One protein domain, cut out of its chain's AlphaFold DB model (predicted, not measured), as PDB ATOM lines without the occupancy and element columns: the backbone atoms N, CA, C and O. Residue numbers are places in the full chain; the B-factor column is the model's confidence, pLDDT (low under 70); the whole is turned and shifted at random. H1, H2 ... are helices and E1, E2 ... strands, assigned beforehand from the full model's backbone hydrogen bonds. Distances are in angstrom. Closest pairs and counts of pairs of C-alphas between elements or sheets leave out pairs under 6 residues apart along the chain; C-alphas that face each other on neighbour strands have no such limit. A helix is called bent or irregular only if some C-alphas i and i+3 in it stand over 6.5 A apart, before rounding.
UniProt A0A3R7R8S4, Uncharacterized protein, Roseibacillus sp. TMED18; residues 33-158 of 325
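Overview. This is residues 33 to 158 of the 325 residues of an uncharacterized protein of Roseibacillus sp. TMED18 (UniProt A0A3R7R8S4). Picture a five-stranded sheet with H3 packed on one face and H4 beside the strands at the E4 edge, on that same face. H1 grazes the sheet with its residues 51 to 59 and then runs away from it, residues 61 to 67 sticking out, to short H2 near the start of E3. The printed part has 126 residues with four named helices and five named strands, in the order E1 E2 H1 H2 E3 H3 H4 E4 E5. The mixed sheet runs E1 E2 E3 E5 E4, and the class is mixed, helices and strands. The whole is compact, with a radius of gyration of the C-alphas of 15.0 A and spans of 41 by 32 by 25 A.

Along the chain. Start in the sheet at C-alpha 39, (-44.784, -43.458, 27.425), where E2, residues 39 to 44, begins its 16.3 A. E3 is residues 94 to 99, 16.6 A; E5 is residues 139 to 143, 13.7 A, and ends at C-alpha 143, (-46.275, -25.655, 25.915). The short edge strands are E1, residues 33 to 35, and E4, residues 131 to 133. H1, residues 51 to 65, 20.7 A, is irregular: C-alphas 53 and 56 are 7.7 A apart. H2 is residues 69 to 74. Find C-alpha 102 at (-42.358, -19.942, 23.702); from there H3 runs 20.3 A to residue 116, and H4, residues 120 to 129, spans 14.2 A.

Arrangement. Look first at E2 and E3, parallel, with N 42 and O 96 at 2.8 A. E3 and E5 are parallel too, with N 97 and O 140 at 2.8 A. The hairpin E1 and E2 has N 34 and O 41 at 2.8 A; the hairpin E4 and E5 has N 141 and O 132 at 2.9 A. E2, H1, H2 and E3 form a strand-helix-strand unit, parallel neighbour strands with helices between them along the chain; its crossover is left-handed. H3 and the sheet make two layers, a helix on one face, at a height over the sheet of 10.4 A. The closest C-alphas of H3 and E5 are Tyr 105 and Cys 143, 6.3 A. H3 and H4 are close but not clearly touching, Leu 109 and Leu 123 having the closest C-alphas, 6.9 A. H1 and H2 only just touch, only at the corner, with 3 pairs of C-alphas within 8 A, the closest Val 63 and Leu 69 at 6.1 A. H2 is not on the sheet. Every O i to N i+4 pair is within hydrogen-bond range in H2, H3 and H4, and 8 of 11 in H1.

Size, cuts and confidence. The C-alphas farthest apart are those of Pro 67 and Ser 150, 42.2 A. The printed part has no cut. The link from H2 to E3, residues 75 to 93, is long, and residues 144 to 158 hold no named element. The mean pLDDT of the printed part is 91.4; residues 150 to 153 are under 70.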
ATOM      1  N   GLU A  33     -35.259 -36.861  28.688       95.38
ATOM      2  CA  GLU A  33     -36.151 -38.007  28.540       95.38
ATOM      3  C   GLU A  33     -36.401 -38.721  29.874       95.38
ATOM      4  O   GLU A  33     -35.523 -38.833  30.730       95.38
ATOM      5  N   ARG A  34     -37.632 -39.200  30.047       95.62
ATOM      6  CA  ARG A  34     -38.033 -40.158  31.072       95.62
ATOM      7  C   ARG A  34     -38.968 -41.172  30.429       95.62
ATOM      8  O   ARG A  34     -39.972 -40.784  29.840       95.62
ATOM      9  N   LEU A  35     -38.654 -42.451  30.574       94.69
ATOM     10  CA  LEU A  35     -39.506 -43.535  30.099       94.69
ATOM     11  C   LEU A  35     -40.424 -44.026  31.220       94.69
ATOM     12  O   LEU A  35     -40.050 -44.018  32.397       94.69
ATOM     13  N   THR A  36     -41.617 -44.444  30.832       94.81
ATOM     14  CA  THR A  36     -42.523 -45.280  31.620       94.81
ATOM     15  C   THR A  36     -42.789 -46.571  30.839       94.81
ATOM     16  O   THR A  36     -42.149 -46.810  29.807       94.81
ATOM     17  N   ASP A  37     -43.709 -47.412  31.304       92.81
ATOM     18  CA  ASP A  37     -44.044 -48.647  30.593       92.81
ATOM     19  C   ASP A  37     -44.625 -48.328  29.208       92.81
ATOM     20  O   ASP A  37     -44.165 -48.885  28.208       92.81
ATOM     21  N   HIS A  38     -45.508 -47.325  29.127       95.19
ATOM     22  CA  HIS A  38     -46.254 -47.008  27.905       95.19
ATOM     23  C   HIS A  38     -45.899 -45.659  27.264       95.19
ATOM     24  O   HIS A  38     -46.343 -45.386  26.146       95.19
ATOM     25  N   PHE A  39     -45.086 -44.811  27.912       96.50
ATOM     26  CA  PHE A  39     -44.784 -43.458  27.425       96.50
ATOM     27  C   PHE A  39     -43.296 -43.112  27.378       96.50
ATOM     28  O   PHE A  39     -42.503 -43.468  28.249       96.50
ATOM     29  N   ALA A  40     -42.938 -42.320  26.367       96.12
ATOM     30  CA  ALA A  40     -41.683 -41.581  26.316       96.12
ATOM     31  C   ALA A  40     -41.962 -40.106  26.638       96.12
ATOM     32  O   ALA A  40     -42.541 -39.375  25.832       96.12
ATOM     33  N   LEU A  41     -41.569 -39.651  27.827       97.69
ATOM     34  CA  LEU A  41     -41.797 -38.288  28.301       97.69
ATOM     35  C   LEU A  41     -40.557 -37.436  28.033       97.69
ATOM     36  O   LEU A  41     -39.505 -37.641  28.638       97.69
ATOM     37  N   ARG A  42     -40.672 -36.453  27.144       97.19
ATOM     38  CA  ARG A  42     -39.566 -35.597  26.708       97.19
ATOM     39  C   ARG A  42     -39.843 -34.159  27.118       97.19
ATOM     40  O   ARG A  42     -40.817 -33.565  26.676       97.19
ATOM     41  N   ALA A  43     -38.991 -33.598  27.970       96.25
ATOM     42  CA  ALA A  43     -39.147 -32.238  28.477       96.25
ATOM     43  C   ALA A  43     -37.957 -31.353  28.086       96.25
ATOM     44  O   ALA A  43     -36.808 -31.783  28.197       96.25
ATOM     45  N   LYS A  44     -38.223 -30.109  27.679       95.00
ATOM     46  CA  LYS A  44     -37.206 -29.083  27.412       95.00
ATOM     47  C   LYS A  44     -37.582 -27.786  28.120       95.00
ATOM     48  O   LYS A  44     -38.715 -27.331  28.008       95.00
ATOM     49  N   GLY A  45     -36.653 -27.222  28.894       92.38
ATOM     50  CA  GLY A  45     -36.885 -25.984  29.654       92.38
ATOM     51  C   GLY A  45     -37.937 -26.092  30.771       92.38
ATOM     52  O   GLY A  45     -38.329 -25.079  31.332       92.38
ATOM     53  N   THR A  46     -38.417 -27.297  31.102       93.19
ATOM     54  CA  THR A  46     -39.428 -27.545  32.147       93.19
ATOM     55  C   THR A  46     -39.306 -28.964  32.729       93.19
ATOM     56  O   THR A  46     -38.460 -29.762  32.309       93.19
ATOM     57  N   ASN A  47     -40.132 -29.290  33.725       94.12
ATOM     58  CA  ASN A  47     -40.295 -30.630  34.292       94.12
ATOM     59  C   ASN A  47     -41.222 -31.530  33.446       94.12
ATOM     60  O   ASN A  47     -41.834 -31.095  32.475       94.12
ATOM     61  N   HIS A  48     -41.296 -32.814  33.814       96.31
ATOM     62  CA  HIS A  48     -42.155 -33.801  33.149       96.31
ATOM     63  C   HIS A  48     -43.618 -33.777  33.620       96.31
ATOM     64  O   HIS A  48     -44.409 -34.601  33.165       96.31
ATOM     65  N   ASP A  49     -43.992 -32.892  34.547       94.81
ATOM     66  CA  ASP A  49     -45.385 -32.752  34.974       94.81
ATOM     67  C   ASP A  49     -46.159 -31.925  33.925       94.81
ATOM     68  O   ASP A  49     -45.608 -30.967  33.375       94.81
ATOM     69  N   PRO A  50     -47.426 -32.271  33.632       95.56
ATOM     70  CA  PRO A  50     -48.264 -33.260  34.325       95.56
ATOM     71  C   PRO A  50     -48.069 -34.715  33.874       95.56
ATOM     72  O   PRO A  50     -48.506 -35.628  34.576       95.56
ATOM     73  N   ALA A  51     -47.403 -34.954  32.743       97.19
ATOM     74  CA  ALA A  51     -47.353 -36.273  32.113       97.19
ATOM     75  C   ALA A  51     -46.789 -37.360  33.038       97.19
ATOM     76  O   ALA A  51     -47.371 -38.434  33.159       97.19
ATOM     77  N   ARG A  52     -45.738 -37.053  33.804       97.25
ATOM     78  CA  ARG A  52     -45.160 -37.969  34.800       97.25
ATOM     79  C   ARG A  52     -46.183 -38.493  35.817       97.25
ATOM     80  O   ARG A  52     -46.015 -39.602  36.306       97.25
ATOM     81  N   ARG A  53     -47.203 -37.705  36.171       97.31
ATOM     82  CA  ARG A  53     -48.202 -38.064  37.196       97.31
ATOM     83  C   ARG A  53     -49.419 -38.790  36.631       97.31
ATOM     84  O   ARG A  53     -50.089 -39.503  37.377       97.31
ATOM     85  N   TYR A  54     -49.737 -38.557  35.359       98.38
ATOM     86  CA  TYR A  54     -51.033 -38.926  34.786       98.38
ATOM     87  C   TYR A  54     -50.951 -39.801  33.537       98.38
ATOM     88  O   TYR A  54     -51.978 -40.345  33.160       98.38
ATOM     89  N   ALA A  55     -49.785 -39.964  32.905       98.25
ATOM     90  CA  ALA A  55     -49.671 -40.733  31.665       98.25
ATOM     91  C   ALA A  55     -50.159 -42.180  31.838       98.25
ATOM     92  O   ALA A  55     -51.060 -42.605  31.124       98.25
ATOM     93  N   GLU A  56     -49.665 -42.884  32.858       97.94
ATOM     94  CA  GLU A  56     -50.101 -44.262  33.127       97.94
ATOM     95  C   GLU A  56     -51.575 -44.343  33.546       97.94
ATOM     96  O   GLU A  56     -52.289 -45.233  33.115       97.94
ATOM     97  N   LYS A  57     -52.104 -43.339  34.257       98.19
ATOM     98  CA  LYS A  57     -53.543 -43.292  34.580       98.19
ATOM     99  C   LYS A  57     -54.420 -43.137  33.336       98.19
ATOM    100  O   LYS A  57     -55.509 -43.696  33.272       98.19
ATOM    101  N   VAL A  58     -53.963 -42.348  32.360       98.25
ATOM    102  CA  VAL A  58     -54.634 -42.228  31.057       98.25
ATOM    103  C   VAL A  58     -54.578 -43.560  30.321       98.25
ATOM    104  O   VAL A  58     -55.580 -43.964  29.734       98.25
ATOM    105  N   TRP A  59     -53.433 -44.243  30.363       97.50
ATOM    106  CA  TRP A  59     -53.278 -45.560  29.758       97.50
ATOM    107  C   TRP A  59     -54.213 -46.601  30.367       97.50
ATOM    108  O   TRP A  59     -54.927 -47.254  29.613       97.50
ATOM    109  N   ASP A  60     -54.286 -46.685  31.696       96.94
ATOM    110  CA  ASP A  60     -55.150 -47.630  32.411       96.94
ATOM    111  C   ASP A  60     -56.627 -47.477  32.007       96.94
ATOM    112  O   ASP A  60     -57.331 -48.460  31.764       96.94
ATOM    113  N   GLU A  61     -57.112 -46.238  31.866       96.44
ATOM    114  CA  GLU A  61     -58.477 -45.992  31.383       96.44
ATOM    115  C   GLU A  61     -58.641 -46.301  29.887       96.44
ATOM    116  O   GLU A  61     -59.704 -46.766  29.469       96.44
ATOM    117  N   CYS A  62     -57.597 -46.094  29.076       97.00
ATOM    118  CA  CYS A  62     -57.616 -46.448  27.660       97.00
ATOM    119  C   CYS A  62     -57.644 -47.961  27.446       97.00
ATOM    120  O   CYS A  62     -58.523 -48.434  26.734       97.00
ATOM    121  N   VAL A  63     -56.751 -48.734  28.067       94.88
ATOM    122  CA  VAL A  63     -56.668 -50.189  27.859       94.88
ATOM    123  C   VAL A  63     -57.928 -50.917  28.330       94.88
ATOM    124  O   VAL A  63     -58.345 -51.888  27.701       94.88
ATOM    125  N   ARG A  64     -58.605 -50.400  29.366       92.75
ATOM    126  CA  ARG A  64     -59.878 -50.947  29.858       92.75
ATOM    127  C   ARG A  64     -60.973 -50.969  28.788       92.75
ATOM    128  O   ARG A  64     -61.798 -51.877  28.779       92.75
ATOM    129  N   VAL A  65     -61.018 -49.958  27.921       94.06
ATOM    130  CA  VAL A  65     -62.086 -49.798  26.917       94.06
ATOM    131  C   VAL A  65     -61.595 -50.104  25.505       94.06
ATOM    132  O   VAL A  65     -62.385 -50.543  24.675       94.06
ATOM    133  N   LEU A  66     -60.307 -49.910  25.223       93.50
ATOM    134  CA  LEU A  66     -59.684 -50.023  23.907       93.50
ATOM    135  C   LEU A  66     -58.743 -51.246  23.870       93.50
ATOM    136  O   LEU A  66     -57.527 -51.099  24.029       93.50
ATOM    137  N   PRO A  67     -59.266 -52.465  23.644       87.56
ATOM    138  CA  PRO A  67     -58.460 -53.673  23.588       87.56
ATOM    139  C   PRO A  67     -57.514 -53.604  22.390       87.56
ATOM    140  O   PRO A  67     -57.802 -52.942  21.389       87.56
ATOM    141  N   GLY A  68     -56.379 -54.293  22.489       89.19
ATOM    142  CA  GLY A  68     -55.336 -54.296  21.460       89.19
ATOM    143  C   GLY A  68     -54.308 -53.170  21.595       89.19
ATOM    144  O   GLY A  68     -53.306 -53.198  20.888       89.19
ATOM    145  N   LEU A  69     -54.482 -52.220  22.526       92.12
ATOM    146  CA  LEU A  69     -53.453 -51.211  22.817       92.12
ATOM    147  C   LEU A  69     -52.138 -51.835  23.308       92.12
ATOM    148  O   LEU A  69     -51.069 -51.408  22.881       92.12
ATOM    149  N   GLU A  70     -52.198 -52.873  24.143       90.88
ATOM    150  CA  GLU A  70     -51.001 -53.597  24.599       90.88
ATOM    151  C   GLU A  70     -50.241 -54.252  23.441       90.88
ATOM    152  O   GLU A  70     -49.014 -54.241  23.408       90.88
ATOM    153  N   GLU A  71     -50.959 -54.788  22.454       90.06
ATOM    154  CA  GLU A  71     -50.355 -55.365  21.257       90.06
ATOM    155  C   GLU A  71     -49.783 -54.270  20.341       90.06
ATOM    156  O   GLU A  71     -48.625 -54.351  19.919       90.06
ATOM    157  N   ASP A  72     -50.556 -53.213  20.080       90.12
ATOM    158  CA  ASP A  72     -50.136 -52.083  19.252       90.12
ATOM    159  C   ASP A  72     -48.847 -51.439  19.814       90.12
ATOM    160  O   ASP A  72     -47.890 -51.199  19.074       90.12
ATOM    161  N   PHE A  73     -48.775 -51.206  21.124       89.06
ATOM    162  CA  PHE A  73     -47.668 -50.484  21.755       89.06
ATOM    163  C   PHE A  73     -46.580 -51.432  22.265       89.06
ATOM    164  O   PHE A  73     -45.426 -51.335  21.848       89.06
ATOM    165  N   GLY A  74     -46.935 -52.421  23.085       86.56
ATOM    166  CA  GLY A  74     -45.985 -53.369  23.670       86.56
ATOM    167  C   GLY A  74     -45.255 -54.218  22.628       86.56
ATOM    168  O   GLY A  74     -44.047 -54.418  22.745       86.56
ATOM    169  N   GLN A  75     -45.946 -54.654  21.567       89.12
ATOM    170  CA  GLN A  75     -45.354 -55.456  20.483       89.12
ATOM    171  C   GLN A  75     -44.986 -54.626  19.240       89.12
ATOM    172  O   GLN A  75     -44.592 -55.197  18.223       89.12
ATOM    173  N   ASN A  76     -45.098 -53.291  19.297       88.31
ATOM    174  CA  ASN A  76     -44.825 -52.383  18.171       88.31
ATOM    175  C   ASN A  76     -45.637 -52.716  16.893       88.31
ATOM    176  O   ASN A  76     -45.165 -52.574  15.755       88.31
ATOM    177  N   LYS A  77     -46.885 -53.169  17.067       91.19
ATOM    178  CA  LYS A  77     -47.833 -53.394  15.961       91.19
ATOM    179  C   LYS A  77     -48.633 -52.149  15.585       91.19
ATOM    180  O   LYS A  77     -49.270 -52.142  14.535       91.19
ATOM    181  N   PHE A  78     -48.514 -51.073  16.365       90.12
ATOM    182  CA  PHE A  78     -49.069 -49.769  16.045       90.12
ATOM    183  C   PHE A  78     -48.623 -49.327  14.653       90.12
ATOM    184  O   PHE A  78     -47.445 -49.425  14.284       90.12
ATOM    185  N   ARG A  79     -49.573 -48.798  13.889       89.69
ATOM    186  CA  ARG A  79     -49.316 -48.125  12.622       89.69
ATOM    187  C   ARG A  79     -49.902 -46.725  12.686       89.69
ATOM    188  O   ARG A  79     -50.891 -46.491  13.367       89.69
ATOM    189  N   THR A  80     -49.292 -45.773  12.000       88.75
ATOM    190  CA  THR A  80     -49.921 -44.467  11.808       88.75
ATOM    191  C   THR A  80     -51.107 -44.602  10.848       88.75
ATOM    192  O   THR A  80     -51.174 -45.582  10.103       88.75
ATOM    193  N   PRO A  81     -52.005 -43.605  10.757       84.44
ATOM    194  CA  PRO A  81     -53.028 -43.568   9.709       84.44
ATOM    195  C   PRO A  81     -52.467 -43.696   8.279       84.44
ATOM    196  O   PRO A  81     -53.171 -44.128   7.375       84.44
ATOM    197  N   ARG A  82     -51.191 -43.342   8.055       85.75
ATOM    198  CA  ARG A  82     -50.478 -43.533   6.775       85.75
ATOM    199  C   ARG A  82     -49.651 -44.828   6.699       85.75
ATOM    200  O   ARG A  82     -48.873 -44.990   5.767       85.75
ATOM    201  N   GLY A  83     -49.782 -45.728   7.670       87.06
ATOM    202  CA  GLY A  83     -49.154 -47.052   7.666       87.06
ATOM    203  C   GLY A  83     -47.710 -47.119   8.178       87.06
ATOM    204  O   GLY A  83     -47.123 -48.199   8.159       87.06
ATOM    205  N   ALA A  84     -47.120 -46.019   8.656       87.19
ATOM    206  CA  ALA A  84     -45.763 -46.040   9.211       87.19
ATOM    207  C   ALA A  84     -45.737 -46.716  10.594       87.19
ATOM    208  O   ALA A  84     -46.724 -46.661  11.325       87.19
ATOM    209  N   SER A  85     -44.621 -47.333  10.987       86.19
ATOM    210  CA  SER A  85     -44.444 -47.826  12.360       86.19
ATOM    211  C   SER A  85     -44.267 -46.668  13.353       86.19
ATOM    212  O   SER A  85     -43.841 -45.569  12.990       86.19
ATOM    213  N   GLY A  86     -44.614 -46.905  14.623       79.25
ATOM    214  CA  GLY A  86     -44.382 -45.938  15.706       79.25
ATOM    215  C   GLY A  86     -42.936 -45.933  16.219       79.25
ATOM    216  O   GLY A  86     -42.430 -44.900  16.656       79.25
ATOM    217  N   SER A  87     -42.271 -47.086  16.145       85.88
ATOM    218  CA  SER A  87     -40.899 -47.324  16.601       85.88
ATOM    219  C   SER A  87     -40.192 -48.308  15.658       85.88
ATOM    220  O   SER A  87     -40.858 -49.084  14.965       85.88
ATOM    221  N   GLU A  88     -38.857 -48.312  15.635       85.31
ATOM    222  CA  GLU A  88     -38.079 -49.329  14.904       85.31
ATOM    223  C   GLU A  88     -38.083 -50.666  15.652       85.31
ATOM    224  O   GLU A  88     -38.150 -51.733  15.043       85.31
ATOM    225  N   THR A  89     -38.080 -50.614  16.985       85.00
ATOM    226  CA  THR A  89     -38.081 -51.794  17.856       85.00
ATOM    227  C   THR A  89     -39.192 -51.725  18.896       85.00
ATOM    228  O   THR A  89     -39.645 -50.645  19.277       85.00
ATOM    229  N   ALA A  90     -39.610 -52.887  19.396       87.19
ATOM    230  CA  ALA A  90     -40.515 -52.965  20.535       87.19
ATOM    231  C   ALA A  90     -39.820 -52.579  21.862       87.19
ATOM    232  O   ALA A  90     -38.618 -52.811  22.009       87.19
ATOM    233  N   PRO A  91     -40.568 -52.030  22.839       90.38
ATOM    234  CA  PRO A  91     -41.945 -51.553  22.703       90.38
ATOM    235  C   PRO A  91     -41.994 -50.165  22.040       90.38
ATOM    236  O   PRO A  91     -41.073 -49.358  22.182       90.38
ATOM    237  N   TYR A  92     -43.098 -49.868  21.358       91.94
ATOM    238  CA  TYR A  92     -43.463 -48.501  20.998       91.94
ATOM    239  C   TYR A  92     -44.140 -47.830  22.192       91.94
ATOM    240  O   TYR A  92     -45.128 -48.337  22.717       91.94
ATOM    241  N   ARG A  93     -43.627 -46.675  22.617       94.06
ATOM    242  CA  ARG A  93     -44.243 -45.867  23.675       94.06
ATOM    243  C   ARG A  93     -44.907 -44.634  23.078       94.06
ATOM    244  O   ARG A  93     -44.352 -44.018  22.178       94.06
ATOM    245  N   PHE A  94     -46.050 -44.194  23.585       95.19
ATOM    246  CA  PHE A  94     -46.617 -42.918  23.145       95.19
ATOM    247  C   PHE A  94     -45.707 -41.758  23.584       95.19
ATOM    248  O   PHE A  94     -45.347 -41.667  24.763       95.19
ATOM    249  N   THR A  95     -45.314 -40.855  22.681       96.25
ATOM    250  CA  THR A  95     -44.418 -39.752  23.074       96.25
ATOM    251  C   THR A  95     -45.203 -38.540  23.571       96.25
ATOM    252  O   THR A  95     -46.143 -38.075  22.927       96.25
ATOM    253  N   VAL A  96     -44.770 -37.950  24.682       98.00
ATOM    254  CA  VAL A  96     -45.287 -36.667  25.175       98.00
ATOM    255  C   VAL A  96     -44.146 -35.667  25.234       98.00
ATOM    256  O   VAL A  96     -43.144 -35.907  25.906       98.00
ATOM    257  N   TYR A  97     -44.310 -34.538  24.554       97.75
ATOM    258  CA  TYR A  97     -43.367 -33.428  24.560       97.75
ATOM    259  C   TYR A  97     -43.881 -32.290  25.439       97.75
ATOM    260  O   TYR A  97     -45.003 -31.817  25.266       97.75
ATOM    261  N   LEU A  98     -43.046 -31.840  26.372       96.94
ATOM    262  CA  LEU A  98     -43.320 -30.749  27.304       96.94
ATOM    263  C   LEU A  98     -42.290 -29.643  27.084       96.94
ATOM    264  O   LEU A  98     -41.087 -29.860  27.245       96.94
ATOM    265  N   VAL A  99     -42.764 -28.462  26.707       95.38
ATOM    266  CA  VAL A  99     -41.917 -27.336  26.313       95.38
ATOM    267  C   VAL A  99     -42.097 -26.183  27.294       95.38
ATOM    268  O   VAL A  99     -43.219 -25.787  27.596       95.38
ATOM    269  N   GLY A 100     -40.988 -25.674  27.828       93.81
ATOM    270  CA  GLY A 100     -40.958 -24.646  28.872       93.81
ATOM    271  C   GLY A 100     -40.667 -23.228  28.386       93.81
ATOM    272  O   GLY A 100     -40.512 -22.340  29.217       93.81
ATOM    273  N   SER A 101     -40.563 -22.998  27.075       93.12
ATOM    274  CA  SER A 101     -40.358 -21.666  26.493       93.12
ATOM    275  C   SER A 101     -41.184 -21.484  25.215       93.12
ATOM    276  O   SER A 101     -41.380 -22.437  24.456       93.12
ATOM    277  N   GLY A 102     -41.659 -20.261  24.952       92.31
ATOM    278  CA  GLY A 102     -42.358 -19.942  23.702       92.31
ATOM    279  C   GLY A 102     -41.451 -20.028  22.470       92.31
ATOM    280  O   GLY A 102     -41.908 -20.405  21.390       92.31
ATOM    281  N   HIS A 103     -40.148 -19.775  22.642       92.31
ATOM    282  CA  HIS A 103     -39.148 -19.925  21.582       92.31
ATOM    283  C   HIS A 103     -39.010 -21.386  21.135       92.31
ATOM    284  O   HIS A 103     -39.214 -21.688  19.962       92.31
ATOM    285  N   ASP A 104     -38.770 -22.309  22.073       94.00
ATOM    286  CA  ASP A 104     -38.674 -23.737  21.751       94.00
ATOM    287  C   ASP A 104     -39.996 -24.269  21.184       94.00
ATOM    288  O   ASP A 104     -39.997 -25.120  20.294       94.00
ATOM    289  N   TYR A 105     -41.136 -23.767  21.674       94.81
ATOM    290  CA  TYR A 105     -42.440 -24.181  21.162       94.81
ATOM    291  C   TYR A 105     -42.667 -23.691  19.733       94.81
ATOM    292  O   TYR A 105     -43.174 -24.445  18.907       94.81
ATOM    293  N   THR A 106     -42.222 -22.475  19.412       93.75
ATOM    294  CA  THR A 106     -42.211 -21.953  18.040       93.75
ATOM    295  C   THR A 106     -41.382 -22.853  17.127       93.75
ATOM    296  O   THR A 106     -41.895 -23.300  16.107       93.75
ATOM    297  N   THR A 107     -40.167 -23.231  17.533       94.56
ATOM    298  CA  THR A 107     -39.329 -24.168  16.767       94.56
ATOM    299  C   THR A 107     -40.005 -25.529  16.568       94.56
ATOM    300  O   THR A 107     -39.942 -26.113  15.486       94.56
ATOM    301  N   VAL A 108     -40.674 -26.051  17.600       95.75
ATOM    302  CA  VAL A 108     -41.449 -27.298  17.518       95.75
ATOM    303  C   VAL A 108     -42.613 -27.173  16.528       95.75
ATOM    304  O   VAL A 108     -42.850 -28.095  15.748       95.75
ATOM    305  N   LEU A 109     -43.326 -26.044  16.535       95.44
ATOM    306  CA  LEU A 109     -44.438 -25.771  15.625       95.44
ATOM    307  C   LEU A 109     -43.982 -25.598  14.173       95.44
ATOM    308  O   LEU A 109     -44.628 -26.132  13.281       95.44
ATOM    309  N   GLU A 110     -42.866 -24.915  13.920       94.56
ATOM    310  CA  GLU A 110     -42.300 -24.751  12.572       94.56
ATOM    311  C   GLU A 110     -41.896 -26.098  11.962       94.56
ATOM    312  O   GLU A 110     -42.203 -26.388  10.804       94.56
ATOM    313  N   GLN A 111     -41.264 -26.968  12.756       95.62
ATOM    314  CA  GLN A 111     -40.943 -28.328  12.316       95.62
ATOM    315  C   GLN A 111     -42.206 -29.157  12.049       95.62
ATOM    316  O   GLN A 111     -42.234 -29.951  11.107       95.62
ATOM    317  N   GLU A 112     -43.259 -28.988  12.853       95.00
ATOM    318  CA  GLU A 112     -44.547 -29.635  12.598       95.00
ATOM    319  C   GLU A 112     -45.199 -29.115  11.314       95.00
ATOM    320  O   GLU A 112     -45.643 -29.912  10.488       95.00
ATOM    321  N   GLN A 113     -45.178 -27.799  11.101       95.06
ATOM    322  CA  GLN A 113     -45.711 -27.155   9.906       95.06
ATOM    323  C   GLN A 113     -45.088 -27.730   8.635       95.06
ATOM    324  O   GLN A 113     -45.808 -28.116   7.716       95.06
ATOM    325  N   GLN A 114     -43.758 -27.845   8.609       93.50
ATOM    326  CA  GLN A 114     -43.019 -28.385   7.468       93.50
ATOM    327  C   GLN A 114     -43.396 -29.838   7.151       93.50
ATOM    328  O   GLN A 114     -43.381 -30.236   5.989       93.50
ATOM    329  N   ARG A 115     -43.741 -30.644   8.164       91.00
ATOM    330  CA  ARG A 115     -44.115 -32.057   7.975       91.00
ATOM    331  C   ARG A 115     -45.570 -32.255   7.590       91.00
ATOM    332  O   ARG A 115     -45.876 -33.136   6.788       91.00
ATOM    333  N   SER A 116     -46.453 -31.490   8.216       89.19
ATOM    334  CA  SER A 116     -47.897 -31.702   8.144       89.19
ATOM    335  C   SER A 116     -48.581 -30.789   7.129       89.19
ATOM    336  O   SER A 116     -49.723 -31.053   6.763       89.19
ATOM    337  N   GLY A 117     -47.889 -29.753   6.641       91.56
ATOM    338  CA  GLY A 117     -48.444 -28.771   5.712       91.56
ATOM    339  C   GLY A 117     -49.480 -27.856   6.364       91.56
ATOM    340  O   GLY A 117     -50.399 -27.401   5.692       91.56
ATOM    341  N   TRP A 118     -49.377 -27.636   7.679       93.25
ATOM    342  CA  TRP A 118     -50.316 -26.794   8.416       93.25
ATOM    343  C   TRP A 118     -50.282 -25.344   7.937       93.25
ATOM    344  O   TRP A 118     -49.221 -24.765   7.687       93.25
ATOM    345  N   ASP A 119     -51.466 -24.750   7.844       92.75
ATOM    346  CA  ASP A 119     -51.613 -23.341   7.522       92.75
ATOM    347  C   ASP A 119     -51.362 -22.446   8.751       92.75
ATOM    348  O   ASP A 119     -51.137 -22.904   9.879       92.75
ATOM    349  N   ALA A 120     -51.381 -21.133   8.523       91.62
ATOM    350  CA  ALA A 120     -51.177 -20.147   9.580       91.62
ATOM    351  C   ALA A 120     -52.276 -20.191  10.658       91.62
ATOM    352  O   ALA A 120     -51.996 -19.921  11.825       91.62
ATOM    353  N   ASN A 121     -53.506 -20.570  10.296       89.19
ATOM    354  CA  ASN A 121     -54.627 -20.642  11.232       89.19
ATOM    355  C   ASN A 121     -54.437 -21.789  12.228       89.19
ATOM    356  O   ASN A 121     -54.624 -21.606  13.431       89.19
ATOM    357  N   GLN A 122     -54.003 -22.955  11.747       89.94
ATOM    358  CA  GLN A 122     -53.691 -24.098  12.591       89.94
ATOM    359  C   GLN A 122     -52.532 -23.781  13.541       89.94
ATOM    360  O   GLN A 122     -52.613 -24.081  14.732       89.94
ATOM    361  N   LEU A 123     -51.481 -23.113  13.053       92.06
ATOM    362  CA  LEU A 123     -50.382 -22.656  13.906       92.06
ATOM    363  C   LEU A 123     -50.851 -21.684  14.987       92.06
ATOM    364  O   LEU A 123     -50.494 -21.847  16.156       92.06
ATOM    365  N   GLN A 124     -51.674 -20.705  14.615       89.50
ATOM    366  CA  GLN A 124     -52.224 -19.740  15.558       89.50
ATOM    367  C   GLN A 124     -53.101 -20.425  16.612       89.50
ATOM    368  O   GLN A 124     -52.990 -20.122  17.799       89.50
ATOM    369  N   SER A 125     -53.913 -21.405  16.210       87.75
ATOM    370  CA  SER A 125     -54.704 -22.218  17.135       87.75
ATOM    371  C   SER A 125     -53.819 -22.982  18.126       87.75
ATOM    372  O   SER A 125     -54.055 -22.938  19.335       87.75
ATOM    373  N   CYS A 126     -52.735 -23.614  17.662       92.50
ATOM    374  CA  CYS A 126     -51.780 -24.308  18.532       92.50
ATOM    375  C   CYS A 126     -51.031 -23.361  19.482       92.50
ATOM    376  O   CYS A 126     -50.677 -23.770  20.592       92.50
ATOM    377  N   ARG A 127     -50.788 -22.106  19.082       91.56
ATOM    378  CA  ARG A 127     -50.252 -21.060  19.969       91.56
ATOM    379  C   ARG A 127     -51.263 -20.704  21.052       91.56
ATOM    380  O   ARG A 127     -50.958 -20.836  22.229       91.56
ATOM    381  N   ILE A 128     -52.493 -20.360  20.681       87.25
ATOM    382  CA  ILE A 128     -53.541 -19.980  21.643       87.25
ATOM    383  C   ILE A 128     -53.809 -21.110  22.646       87.25
ATOM    384  O   ILE A 128     -53.836 -20.885  23.854       87.25
ATOM    385  N   THR A 129     -53.953 -22.341  22.155       88.56
ATOM    386  CA  THR A 129     -54.299 -23.511  22.978       88.56
ATOM    387  C   THR A 129     -53.099 -24.149  23.677       88.56
ATOM    388  O   THR A 129     -53.277 -24.999  24.551       88.56
ATOM    389  N   ARG A 130     -51.872 -23.760  23.310       93.44
ATOM    390  CA  ARG A 130     -50.609 -24.253  23.888       93.44
ATOM    391  C   ARG A 130     -50.421 -25.768  23.808       93.44
ATOM    392  O   ARG A 130     -49.685 -26.348  24.608       93.44
ATOM    393  N   ASN A 131     -51.096 -26.437  22.881       95.12
ATOM    394  CA  ASN A 131     -50.964 -27.874  22.697       95.12
ATOM    395  C   ASN A 131     -51.353 -28.308  21.284       95.12
ATOM    396  O   ASN A 131     -52.059 -27.598  20.572       95.12
ATOM    397  N   TYR A 132     -50.935 -29.516  20.912       94.88
ATOM    398  CA  TYR A 132     -51.498 -30.244  19.779       94.88
ATOM    399  C   TYR A 132     -51.207 -31.746  19.878       94.88
ATOM    400  O   TYR A 132     -50.312 -32.184  20.605       94.88
ATOM    401  N   GLY A 133     -51.975 -32.546  19.138       92.94
ATOM    402  CA  GLY A 133     -51.667 -33.952  18.873       92.94
ATOM    403  C   GLY A 133     -51.100 -34.122  17.467       92.94
ATOM    404  O   GLY A 133     -51.534 -33.430  16.550       92.94
ATOM    405  N   ASP A 134     -50.157 -35.045  17.300       91.62
ATOM    406  CA  ASP A 134     -49.615 -35.432  15.993       91.62
ATOM    407  C   ASP A 134     -50.744 -35.875  15.041       91.62
ATOM    408  O   ASP A 134     -51.534 -36.747  15.421       91.62
ATOM    409  N   PRO A 135     -50.821 -35.357  13.800       88.00
ATOM    410  CA  PRO A 135     -51.765 -35.841  12.788       88.00
ATOM    411  C   PRO A 135     -51.621 -37.333  12.468       88.00
ATOM    412  O   PRO A 135     -52.556 -37.955  11.970       88.00
ATOM    413  N   GLN A 136     -50.451 -37.915  12.748       90.38
ATOM    414  CA  GLN A 136     -50.182 -39.347  12.609       90.38
ATOM    415  C   GLN A 136     -50.393 -40.144  13.912       90.38
ATOM    416  O   GLN A 136     -50.092 -41.336  13.956       90.38
ATOM    417  N   ASN A 137     -50.943 -39.511  14.956       91.62
ATOM    418  CA  ASN A 137     -51.291 -40.094  16.254       91.62
ATOM    419  C   ASN A 137     -50.116 -40.716  17.042       91.62
ATOM    420  O   ASN A 137     -50.336 -41.610  17.858       91.62
ATOM    421  N   ARG A 138     -48.873 -40.254  16.840       91.69
ATOM    422  CA  ARG A 138     -47.688 -40.795  17.536       91.69
ATOM    423  C   ARG A 138     -47.320 -40.074  18.830       91.69
ATOM    424  O   ARG A 138     -46.630 -40.627  19.686       91.69
ATOM    425  N   TYR A 139     -47.704 -38.807  18.952       94.81
ATOM    426  CA  TYR A 139     -47.311 -37.984  20.090       94.81
ATOM    427  C   TYR A 139     -48.277 -36.849  20.393       94.81
ATOM    428  O   TYR A 139     -49.165 -36.510  19.606       94.81
ATOM    429  N   ARG A 140     -48.064 -36.234  21.556       96.62
ATOM    430  CA  ARG A 140     -48.705 -34.987  21.977       96.62
ATOM    431  C   ARG A 140     -47.656 -33.970  22.403       96.62
ATOM    432  O   ARG A 140     -46.652 -34.341  23.006       96.62
ATOM    433  N   VAL A 141     -47.899 -32.698  22.112       97.69
ATOM    434  CA  VAL A 141     -47.041 -31.580  22.518       97.69
ATOM    435  C   VAL A 141     -47.826 -30.632  23.410       97.69
ATOM    436  O   VAL A 141     -48.981 -30.325  23.120       97.69
ATOM    437  N   LEU A 142     -47.191 -30.164  24.484       96.94
ATOM    438  CA  LEU A 142     -47.720 -29.173  25.415       96.94
ATOM    439  C   LEU A 142     -46.675 -28.081  25.672       96.94
ATOM    440  O   LEU A 142     -45.526 -28.383  26.002       96.94
ATOM    441  N   CYS A 143     -47.083 -26.819  25.569       95.56
ATOM    442  CA  CYS A 143     -46.275 -25.655  25.915       95.56
ATOM    443  C   CYS A 143     -46.709 -25.104  27.273       95.56
ATOM    444  O   CYS A 143     -47.770 -24.501  27.404       95.56
ATOM    445  N   LYS A 144     -45.885 -25.297  28.301       93.19
ATOM    446  CA  LYS A 144     -46.170 -24.803  29.653       93.19
ATOM    447  C   LYS A 144     -45.913 -23.305  29.802       93.19
ATOM    448  O   LYS A 144     -46.415 -22.722  30.754       93.19
ATOM    449  N   ALA A 145     -45.166 -22.699  28.883       91.25
ATOM    450  CA  ALA A 145     -44.929 -21.261  28.847       91.25
ATOM    451  C   ALA A 145     -46.036 -20.514  28.094       91.25
ATOM    452  O   ALA A 145     -46.898 -21.110  27.447       91.25
ATOM    453  N   ASP A 146     -45.986 -19.187  28.160       88.06
ATOM    454  CA  ASP A 146     -46.667 -18.335  27.189       88.06
ATOM    455  C   ASP A 146     -45.946 -18.421  25.825       88.06
ATOM    456  O   ASP A 146     -44.765 -18.072  25.760       88.06
ATOM    457  N   PRO A 147     -46.601 -18.882  24.740       87.12
ATOM    458  CA  PRO A 147     -45.979 -19.006  23.417       87.12
ATOM    459  C   PRO A 147     -45.441 -17.700  22.841       87.12
ATOM    460  O   PRO A 147     -44.514 -17.739  22.034       87.12
ATOM    461  N   GLU A 148     -45.985 -16.565  23.281       84.75
ATOM    462  CA  GLU A 148     -45.577 -15.233  22.827       84.75
ATOM    463  C   GLU A 148     -44.461 -14.630  23.694       84.75
ATOM    464  O   GLU A 148     -44.022 -13.503  23.466       84.75
ATOM    465  N   ARG A 149     -43.969 -15.370  24.698       74.44
ATOM    466  CA  ARG A 149     -42.869 -14.936  25.566       74.44
ATOM    467  C   ARG A 149     -41.714 -15.929  25.550       74.44
ATOM    468  O   ARG A 149     -41.877 -17.147  25.620       74.44
ATOM    469  N   SER A 150     -40.502 -15.384  25.523       62.94
ATOM    470  CA  SER A 150     -39.263 -16.164  25.458       62.94
ATOM    471  C   SER A 150     -38.968 -16.933  26.752       62.94
ATOM    472  O   SER A 150     -38.295 -17.958  26.706       62.94
ATOM    473  N   ALA A 151     -39.466 -16.464  27.901       61.03
ATOM    474  CA  ALA A 151     -39.299 -17.121  29.195       61.03
ATOM    475  C   ALA A 151     -40.457 -16.804  30.157       61.03
ATOM    476  O   ALA A 151     -41.003 -15.698  30.144       61.03
ATOM    477  N   GLY A 152     -40.758 -17.754  31.047       59.31
ATOM    478  CA  GLY A 152     -41.618 -17.552  32.215       59.31
ATOM    479  C   GLY A 152     -43.039 -18.121  32.104       59.31
ATOM    480  O   GLY A 152     -43.627 -18.193  31.027       59.31
ATOM    481  N   GLY A 153     -43.578 -18.490  33.272       64.06
ATOM    482  CA  GLY A 153     -44.906 -19.076  33.474       64.06
ATOM    483  C   GLY A 153     -44.908 -20.600  33.330       64.06
ATOM    484  O   GLY A 153     -44.557 -21.112  32.276       64.06
ATOM    485  N   GLU A 154     -45.303 -21.332  34.376       78.75
ATOM    486  CA  GLU A 154     -45.786 -22.709  34.216       78.75
ATOM    487  C   GLU A 154     -47.313 -22.670  34.258       78.75
ATOM    488  O   GLU A 154     -47.920 -22.521  35.316       78.75
ATOM    489  N   THR A 155     -47.940 -22.771  33.092       87.25
ATOM    490  CA  THR A 155     -49.376 -22.985  32.980       87.25
ATOM    491  C   THR A 155     -49.693 -24.434  33.296       87.25
ATOM    492  O   THR A 155     -49.071 -25.355  32.757       87.25
ATOM    493  N   ASP A 156     -50.674 -24.635  34.173       89.31
ATOM    494  CA  ASP A 156     -51.201 -25.963  34.430       89.31
ATOM    495  C   ASP A 156     -51.970 -26.454  33.199       89.31
ATOM    496  O   ASP A 156     -53.039 -25.953  32.858       89.31
ATOM    497  N   LEU A 157     -51.397 -27.448  32.526       92.69
ATOM    498  CA  LEU A 157     -52.000 -28.126  31.385       92.69
ATOM    499  C   LEU A 157     -52.460 -29.539  31.749       92.69
ATOM    500  O   LEU A 157     -52.607 -30.381  30.869       92.69
ATOM    501  N   THR A 158     -52.674 -29.830  33.036       95.31
ATOM    502  CA  THR A 158     -53.105 -31.155  33.506       95.31
ATOM    503  C   THR A 158     -54.381 -31.652  32.812       95.31
ATOM    504  O   THR A 158     -54.344 -32.767  32.285       95.31
TER     505      THR A 158